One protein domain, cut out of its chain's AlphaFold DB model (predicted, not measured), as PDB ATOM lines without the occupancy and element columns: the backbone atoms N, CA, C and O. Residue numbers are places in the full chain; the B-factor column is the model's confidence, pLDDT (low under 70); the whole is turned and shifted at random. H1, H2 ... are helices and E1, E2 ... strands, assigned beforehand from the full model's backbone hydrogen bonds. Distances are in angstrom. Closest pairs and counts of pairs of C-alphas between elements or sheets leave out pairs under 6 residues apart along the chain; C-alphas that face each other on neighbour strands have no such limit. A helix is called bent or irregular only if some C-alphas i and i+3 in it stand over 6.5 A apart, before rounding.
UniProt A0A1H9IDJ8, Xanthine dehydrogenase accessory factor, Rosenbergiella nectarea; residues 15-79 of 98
ATOM      1  N   GLU A  15     202.619  10.633  13.305       77.25
ATOM      2  CA  GLU A  15     202.316   9.292  12.793       77.25
ATOM      3  C   GLU A  15     202.906   8.194  13.688       77.25
ATOM      4  O   GLU A  15     202.188   7.295  14.119       77.25
ATOM      5  N   GLU A  16     204.180   8.299  14.068       78.12
ATOM      6  CA  GLU A  16     204.836   7.308  14.926       78.12
ATOM      7  C   GLU A  16     204.222   7.287  16.328       78.12
ATOM      8  O   GLU A  16     204.012   6.222  16.911       78.12
ATOM      9  N   SER A  17     203.886   8.464  16.863       78.94
ATOM     10  CA  SER A  17     203.135   8.575  18.111       78.94
ATOM     11  C   SER A  17     201.774   7.896  18.018       78.94
ATOM     12  O   SER A  17     201.371   7.215  18.957       78.94
ATOM     13  N   PHE A  18     201.056   8.111  16.921       79.81
ATOM     14  CA  PHE A  18     199.728   7.563  16.715       79.81
ATOM     15  C   PHE A  18     199.770   6.036  16.615       79.81
ATOM     16  O   PHE A  18     199.013   5.355  17.305       79.81
ATOM     17  N   ILE A  19     200.724   5.491  15.852       82.69
ATOM     18  CA  ILE A  19     200.985   4.048  15.787       82.69
ATOM     19  C   ILE A  19     201.278   3.496  17.185       82.69
ATOM     20  O   ILE A  19     200.718   2.472  17.567       82.69
ATOM     21  N   MET A  20     202.102   4.184  17.980       81.94
ATOM     22  CA  MET A  20     202.410   3.763  19.348       81.94
ATOM     23  C   MET A  20     201.167   3.750  20.255       81.94
ATOM     24  O   MET A  20     200.975   2.814  21.028       81.94
ATOM     25  N   LEU A  21     200.294   4.755  20.153       81.81
ATOM     26  CA  LEU A  21     199.041   4.799  20.914       81.81
ATOM     27  C   LEU A  21     198.096   3.652  20.525       81.81
ATOM     28  O   LEU A  21     197.450   3.064  21.395       81.81
ATOM     29  N   ILE A  22     198.043   3.300  19.236       83.50
ATOM     30  CA  ILE A  22     197.276   2.149  18.748       83.50
ATOM     31  C   ILE A  22     197.848   0.842  19.301       83.50
ATOM     32  O   ILE A  22     197.095   0.031  19.838       83.50
ATOM     33  N   THR A  23     199.162   0.623  19.192       83.44
ATOM     34  CA  THR A  23     199.794  -0.636  19.623       83.44
ATOM     35  C   THR A  23     199.722  -0.841  21.132       83.44
ATOM     36  O   THR A  23     199.594  -1.976  21.583       83.44
ATOM     37  N   GLN A  24     199.724   0.237  21.915       85.12
ATOM     38  CA  GLN A  24     199.515   0.195  23.366       85.12
ATOM     39  C   GLN A  24     198.041   0.035  23.764       85.12
ATOM     40  O   GLN A  24     197.736  -0.084  24.949       85.12
ATOM     41  N   GLY A  25     197.110   0.067  22.804       83.25
ATOM     42  CA  GLY A  25     195.681   0.050  23.092       83.25
ATOM     43  C   GLY A  25     195.235   1.261  23.915       83.25
ATOM     44  O   GLY A  25     194.291   1.152  24.694       83.25
ATOM     45  N   ALA A  26     195.903   2.409  23.777       82.81
ATOM     46  CA  ALA A  26     195.555   3.622  24.515       82.81
ATOM     47  C   ALA A  26     194.246   4.257  24.008       82.81
ATOM     48  O   ALA A  26     193.553   4.924  24.777       82.81
ATOM     49  N   LEU A  27     193.902   3.999  22.740       83.19
ATOM     50  CA  LEU A  27     192.723   4.517  22.047       83.19
ATOM     51  C   LEU A  27     191.596   3.475  22.104       83.19
ATOM     52  O   LEU A  27     191.611   2.474  21.383       83.19
ATOM     53  N   GLN A  28     190.649   3.668  23.020       83.38
ATOM     54  CA  GLN A  28     189.596   2.690  23.323       83.38
ATOM     55  C   GLN A  28     188.182   3.225  23.130       83.38
ATOM     56  O   GLN A  28     187.245   2.430  23.140       83.38
ATOM     57  N   GLN A  29     188.008   4.539  22.993       83.50
ATOM     58  CA  GLN A  29     186.684   5.114  22.783       83.50
ATOM     59  C   GLN A  29     186.304   5.038  21.302       83.50
ATOM     60  O   GLN A  29     187.165   5.003  20.425       83.50
ATOM     61  N   GLU A  30     185.004   5.040  21.013       83.12
ATOM     62  CA  GLU A  30     184.503   5.115  19.633       83.12
ATOM     63  C   GLU A  30     184.889   6.437  18.958       83.12
ATOM     64  O   GLU A  30     185.198   6.470  17.771       83.12
ATOM     65  N   SER A  31     184.918   7.526  19.727       84.69
ATOM     66  CA  SER A  31     185.412   8.838  19.316       84.69
ATOM     67  C   SER A  31     186.207   9.464  20.458       84.69
ATOM     68  O   SER A  31     185.670   9.691  21.542       84.69
ATOM     69  N   GLU A  32     187.474   9.784  20.223       82.38
ATOM     70  CA  GLU A  32     188.330  10.478  21.188       82.38
ATOM     71  C   GLU A  32     189.228  11.504  20.510       82.38
ATOM     72  O   GLU A  32     189.596  11.363  19.352       82.38
ATOM     73  N   VAL A  33     189.571  12.574  21.226       81.69
ATOM     74  CA  VAL A  33     190.447  13.623  20.696       81.69
ATOM     75  C   VAL A  33     191.818  13.504  21.339       81.69
ATOM     76  O   VAL A  33     191.949  13.638  22.556       81.69
ATOM     77  N   VAL A  34     192.838  13.326  20.506       80.06
ATOM     78  CA  VAL A  34     194.245  13.309  20.900       80.06
ATOM     79  C   VAL A  34     194.851  14.675  20.601       80.06
ATOM     80  O   VAL A  34     194.773  15.171  19.479       80.06
ATOM     81  N   ARG A  35     195.453  15.296  21.617       78.94
ATOM     82  CA  ARG A  35     196.122  16.593  21.492       78.94
ATOM     83  C   ARG A  35     197.626  16.410  21.344       78.94
ATOM     84  O   ARG A  35     198.262  15.847  22.233       78.94
ATOM     85  N   TYR A  36     198.179  16.970  20.275       77.12
ATOM     86  CA  TYR A  36     199.610  17.040  19.999       77.12
ATOM     87  C   TYR A  36     200.119  18.473  20.166       77.12
ATOM     88  O   TYR A  36     199.419  19.428  19.830       77.12
ATOM     89  N   GLY A  37     201.352  18.626  20.651       68.12
ATOM     90  CA  GLY A  37     201.923  19.931  20.998       68.12
ATOM     91  C   GLY A  37     201.491  20.430  22.387       68.12
ATOM     92  O   GLY A  37     200.537  19.929  22.982       68.12
ATOM     93  N   ALA A  38     202.242  21.396  22.927       62.19
ATOM     94  CA  ALA A  38     202.048  21.990  24.261       62.19
ATOM     95  C   ALA A  38     202.036  21.011  25.460       62.19
ATOM     96  O   ALA A  38     201.312  21.228  26.429       62.19
ATOM     97  N   GLY A  39     202.849  19.945  25.427       58.03
ATOM     98  CA  GLY A  39     202.984  19.027  26.569       58.03
ATOM     99  C   GLY A  39     201.840  18.015  26.713       58.03
ATOM    100  O   GLY A  39     201.565  17.567  27.824       58.03
ATOM    101  N   GLY A  40     201.162  17.688  25.605       55.75
ATOM    102  CA  GLY A  40     200.093  16.687  25.531       55.75
ATOM    103  C   GLY A  40     200.531  15.240  25.818       55.75
ATOM    104  O   GLY A  40     201.636  14.987  26.302       55.75
ATOM    105  N   LEU A  41     199.632  14.283  25.536       52.44
ATOM    106  CA  LEU A  41     199.851  12.846  25.761       52.44
ATOM    107  C   LEU A  41     201.197  12.408  25.167       52.44
ATOM    108  O   LEU A  41     201.490  12.664  24.001       52.44
ATOM    109  N   LEU A  42     202.019  11.760  25.997       51.38
ATOM    110  CA  LEU A  42     203.263  11.152  25.545       51.38
ATOM    111  C   LEU A  42     202.952  10.120  24.450       51.38
ATOM    112  O   LEU A  42     201.993   9.360  24.592       51.38
ATOM    113  N   PRO A  43     203.745  10.085  23.370       50.91
ATOM    114  CA  PRO A  43     204.991  10.797  23.134       50.91
ATOM    115  C   PRO A  43     204.745  12.201  22.559       50.91
ATOM    116  O   PRO A  43     204.173  12.396  21.489       50.91
ATOM    117  N   ASN A  44     205.244  13.194  23.292       54.56
ATOM    118  CA  ASN A  44     205.133  14.616  23.003       54.56
ATOM    119  C   ASN A  44     206.093  15.010  21.866       54.56
ATOM    120  O   ASN A  44     207.112  15.657  22.099       54.56
ATOM    121  N   LYS A  45     205.802  14.586  20.634       58.00
ATOM    122  CA  LYS A  45     206.437  15.169  19.450       58.00
ATOM    123  C   LYS A  45     205.576  16.335  18.983       58.00
ATOM    124  O   LYS A  45     204.448  16.151  18.526       58.00
ATOM    125  N   ALA A  46     206.110  17.543  19.140       57.06
ATOM    126  CA  ALA A  46     205.502  18.733  18.569       57.06
ATOM    127  C   ALA A  46     205.436  18.589  17.035       57.06
ATOM    128  O   ALA A  46     206.366  18.038  16.435       57.06
ATOM    129  N   PRO A  47     204.368  19.076  16.385       58.56
ATOM    130  CA  PRO A  47     204.332  19.180  14.935       58.56
ATOM    131  C   PRO A  47     205.529  20.009  14.429       58.56
ATOM    132  O   PRO A  47     205.952  20.940  15.120       58.56
ATOM    133  N   PRO A  48     206.041  19.757  13.210       54.53
ATOM    134  CA  PRO A  48     207.167  20.508  12.642       54.53
ATOM    135  C   PRO A  48     206.894  22.018  12.488       54.53
ATOM    136  O   PRO A  48     207.827  22.792  12.313       54.53
ATOM    137  N   CYS A  49     205.634  22.452  12.591       58.50
ATOM    138  CA  CYS A  49     205.230  23.859  12.605       58.50
ATOM    139  C   CYS A  49     205.190  24.508  14.007       58.50
ATOM    140  O   CYS A  49     204.790  25.662  14.118       58.50
ATOM    141  N   GLY A  50     205.555  23.794  15.081       60.59
ATOM    142  CA  GLY A  50     205.577  24.323  16.456       60.59
ATOM    143  C   GLY A  50     204.200  24.586  17.087       60.59
ATOM    144  O   GLY A  50     204.125  25.120  18.190       60.59
ATOM    145  N   GLY A  51     203.110  24.219  16.404       70.12
ATOM    146  CA  GLY A  51     201.735  24.454  16.850       70.12
ATOM    147  C   GLY A  51     201.149  23.358  17.749       70.12
ATOM    148  O   GLY A  51     201.760  22.321  18.000       70.12
ATOM    149  N   ILE A  52     199.919  23.591  18.209       77.00
ATOM    150  CA  ILE A  52     199.074  22.592  18.879       77.00
ATOM    151  C   ILE A  52     198.053  22.094  17.860       77.00
ATOM    152  O   ILE A  52     197.456  22.906  17.153       77.00
ATOM    153  N   VAL A  53     197.817  20.785  17.807       77.12
ATOM    154  CA  VAL A  53     196.760  20.200  16.974       77.12
ATOM    155  C   VAL A  53     195.925  19.212  17.779       77.12
ATOM    156  O   VAL A  53     196.452  18.354  18.484       77.12
ATOM    157  N   ASP A  54     194.607  19.357  17.676       79.50
ATOM    158  CA  ASP A  54     193.638  18.387  18.174       79.50
ATOM    159  C   ASP A  54     193.233  17.469  17.017       79.50
ATOM    160  O   ASP A  54     192.722  17.933  15.999       79.50
ATOM    161  N   ILE A  55     193.464  16.168  17.175       80.69
ATOM    162  CA  ILE A  55     193.101  15.139  16.201       80.69
ATOM    163  C   ILE A  55     191.937  14.337  16.774       80.69
ATOM    164  O   ILE A  55     192.078  13.698  17.815       80.69
ATOM    165  N   LEU A  56     190.787  14.369  16.100       84.00
ATOM    166  CA  LEU A  56     189.689  13.446  16.377       84.00
ATOM    167  C   LEU A  56     190.043  12.074  15.797       84.00
ATOM    168  O   LEU A  56     190.265  11.944  14.595       84.00
ATOM    169  N   VAL A  57     190.071  11.067  16.657       85.38
ATOM    170  CA  VAL A  57     190.270   9.666  16.310       85.38
ATOM    171  C   VAL A  57     188.949   8.939  16.469       85.38
ATOM    172  O   VAL A  57     188.281   9.071  17.495       85.38
ATOM    173  N   GLU A  58     188.592   8.150  15.460       86.50
ATOM    174  CA  GLU A  58     187.388   7.330  15.476       86.50
ATOM    175  C   GLU A  58     187.731   5.858  15.306       86.50
ATOM    176  O   GLU A  58     188.410   5.465  14.354       86.50
ATOM    177  N   LYS A  59     187.247   5.038  16.238       86.50
ATOM    178  CA  LYS A  59     187.427   3.592  16.199       86.50
ATOM    179  C   LYS A  59     186.268   2.964  15.434       86.50
ATOM    180  O   LYS A  59     185.208   2.707  15.991       86.50
ATOM    181  N   CYS A  60     186.505   2.666  14.163       88.50
ATOM    182  CA  CYS A  60     185.553   1.955  13.316       88.50
ATOM    183  C   CYS A  60     185.813   0.446  13.391       88.50
ATOM    184  O   CYS A  60     186.825  -0.044  12.882       88.50
ATOM    185  N   LEU A  61     184.910  -0.307  14.023       89.12
ATOM    186  CA  LEU A  61     184.980  -1.769  14.010       89.12
ATOM    187  C   LEU A  61     184.598  -2.313  12.624       89.12
ATOM    188  O   LEU A  61     183.741  -1.729  11.957       89.12
ATOM    189  N   PRO A  62     185.182  -3.431  12.166       88.19
ATOM    190  CA  PRO A  62     184.724  -4.078  10.943       88.19
ATOM    191  C   PRO A  62     183.241  -4.452  11.057       88.19
ATOM    192  O   PRO A  62     182.850  -5.123  12.008       88.19
ATOM    193  N   GLY A  63     182.420  -4.033  10.094       92.38
ATOM    194  CA  GLY A  63     180.993  -4.340  10.100       92.38
ATOM    195  C   GLY A  63     180.154  -3.357   9.295       92.38
ATOM    196  O   GLY A  63     180.641  -2.329   8.819       92.38
ATOM    197  N   THR A  64     178.874  -3.690   9.153       94.19
ATOM    198  CA  THR A  64     177.880  -2.887   8.426       94.19
ATOM    199  C   THR A  64     177.612  -1.543   9.099       94.19
ATOM    200  O   THR A  64     177.361  -0.563   8.405       94.19
ATOM    201  N   GLU A  65     177.734  -1.462  10.425       92.25
ATOM    202  CA  GLU A  65     177.567  -0.216  11.185       92.25
ATOM    203  C   GLU A  65     178.597   0.841  10.766       92.25
ATOM    204  O   GLU A  65     178.228   1.936  10.340       92.25
ATOM    205  N   SER A  66     179.888   0.488  10.774       92.25
ATOM    206  CA  SER A  66     180.956   1.384  10.312       92.25
ATOM    207  C   SER A  66     180.816   1.739   8.833       92.25
ATOM    208  O   SER A  66     181.102   2.867   8.445       92.25
ATOM    209  N   GLN A  67     180.353   0.809   7.990       94.81
ATOM    210  CA  GLN A  67     180.097   1.096   6.574       94.81
ATOM    211  C   GLN A  67     178.983   2.133   6.398       94.81
ATOM    212  O   GLN A  67     179.171   3.109   5.675       94.81
ATOM    213  N   ALA A  68     177.848   1.955   7.078       95.62
ATOM    214  CA  ALA A  68     176.725   2.887   7.022       95.62
ATOM    215  C   ALA A  68     177.112   4.273   7.562       95.62
ATOM    216  O   ALA A  68     176.771   5.302   6.971       95.62
ATOM    217  N   TYR A  69     177.887   4.301   8.646       91.81
ATOM    218  CA  TYR A  69     178.425   5.527   9.218       91.81
ATOM    219  C   TYR A  69     179.342   6.275   8.236       91.81
ATOM    220  O   TYR A  69     179.113   7.450   7.938       91.81
ATOM    221  N   LEU A  70     180.336   5.591   7.661       93.25
ATOM    222  CA  LEU A  70     181.252   6.188   6.685       93.25
ATOM    223  C   LEU A  70     180.525   6.623   5.404       93.25
ATOM    224  O   LEU A  70     180.858   7.663   4.837       93.25
ATOM    225  N   GLN A  71     179.501   5.881   4.974       95.94
ATOM    226  CA  GLN A  71     178.667   6.261   3.835       95.94
ATOM    227  C   GLN A  71     177.882   7.550   4.114       95.94
ATOM    228  O   GLN A  71     177.788   8.409   3.238       95.94
ATOM    229  N   THR A  72     177.373   7.713   5.338       95.50
ATOM    230  CA  THR A  72     176.677   8.933   5.775       95.50
ATOM    231  C   THR A  72     177.611  10.147   5.715       95.50
ATOM    232  O   THR A  72     177.272  11.182   5.141       95.50
ATOM    233  N   LEU A  73     178.833  10.010   6.238       93.12
ATOM    234  CA  LEU A  73     179.847  11.065   6.157       93.12
ATOM    235  C   LEU A  73     180.219  11.398   4.707       93.12
ATOM    236  O   LEU A  73     180.293  12.570   4.340       93.12
ATOM    237  N   LEU A  74     180.436  10.378   3.874       95.44
ATOM    238  CA  LEU A  74     180.786  10.556   2.467       95.44
ATOM    239  C   LEU A  74     179.691  11.301   1.695       95.44
ATOM    240  O   LEU A  74     179.986  12.176   0.883       95.44
ATOM    241  N   ASP A  75     178.431  10.964   1.947       97.44
ATOM    242  CA  ASP A  75     177.287  11.604   1.310       97.44
ATOM    243  C   ASP A  75     177.150  13.077   1.711       97.44
ATOM    244  O   ASP A  75     176.918  13.926   0.844       97.44
ATOM    245  N   ALA A  76     177.377  13.394   2.988       96.00
ATOM    246  CA  ALA A  76     177.428  14.771   3.465       96.00
ATOM    247  C   ALA A  76     178.585  15.561   2.824       96.00
ATOM    248  O   ALA A  76     178.376  16.664   2.322       96.00
ATOM    249  N   LEU A  77     179.790  14.979   2.751       93.62
ATOM    250  CA  LEU A  77     180.959  15.602   2.105       93.62
ATOM    251  C   LEU A  77     180.766  15.819   0.597       93.62
ATOM    252  O   LEU A  77     181.356  16.732   0.023       93.62
ATOM    253  N   ARG A  78     179.923  15.007  -0.047       97.38
ATOM    254  CA  ARG A  78     179.511  15.172  -1.449       97.38
ATOM    255  C   ARG A  78     178.378  16.184  -1.640       97.38
ATOM    256  O   ARG A  78     177.926  16.366  -2.767       97.38
ATOM    257  N   GLY A  79     177.908  16.824  -0.571       96.19
ATOM    258  CA  GLY A  79     176.868  17.847  -0.630       96.19
ATOM    259  C   GLY A  79     175.449  17.303  -0.797       96.19
ATOM    260  O   GLY A  79     174.560  18.068  -1.157       96.19
TER     261      GLY A  79
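Overview. This is residues 15 to 79 of the 98 residues of the protein "Xanthine dehydrogenase accessory factor" of Rosenbergiella nectarea (UniProt A0A1H9IDJ8). A twisted two-stranded hairpin, E1 and E2, has a wide loop of residues 37 to 52 at its tip, with a short helix, H1, off to one side of it toward that loop. At the other end of the hairpin the chain leads away to a longer helix, H2, most of which sticks out: residues 62 to 68 and 71 to 79 stand free. The printed part has 65 residues with two named helices and two named strands, in the order H1, E1, E2, H2; the sheet's order is E1 - E2, antiparallel, and the class is mixed, helices and strands. The whole is loose, with a radius of gyration of the C-alphas of 14.4 A, and its outline is flat, spanning 37 by 29 by 16 A.

Along the chain. Strand E1 is residues 31 to 36, 16.4 A from first to last C-alpha, and strand E2 is residues 53 to 58, 16.0 A. Helix H1 is residues 15 to 23, 12.3 A long, with C-alpha 15 at (202.316, 9.292, 12.793). Helix H2 is residues 64 to 77, 19.8 A long, from C-alpha 64 at (177.880, -2.887, 8.426) to C-alpha 77 at (180.959, 15.602, 2.105).

Arrangement. E1 and E2 are a hairpin of antiparallel neighbours, with 154 degrees between their directions. C-alphas 33 and 56 face each other at 4.4 A, and C-alphas 31 and 58 at 4.6 A. Across the pair, N 34 and O 55 are within hydrogen-bond range at 2.8 A, and so are N 53 and O 36 at 2.9 A. H1 is apart from E2. H2 is apart from E1, and H1 and H2 are apart too. In H1 and H2 every O i to N i+4 pair is within hydrogen-bond range, and neither helix is bent.

Size, cuts and confidence. The two C-alphas farthest apart are those of Gly 50 and Thr 64, 39.6 A. Without the stretches that stand free, the body is 49 residues spanning 33 by 22 by 14 A. The printed part has no cut. The link from E1 to E2, 16 residues, is long; the one from H1 to E1, 7 residues, is short, and the one from E2 to H2, 5 residues, is tight. The mean pLDDT of the printed part is 80.0; residues 37 to 50, 14 residues in the long link, are under 70, while H2 has a mean of 94.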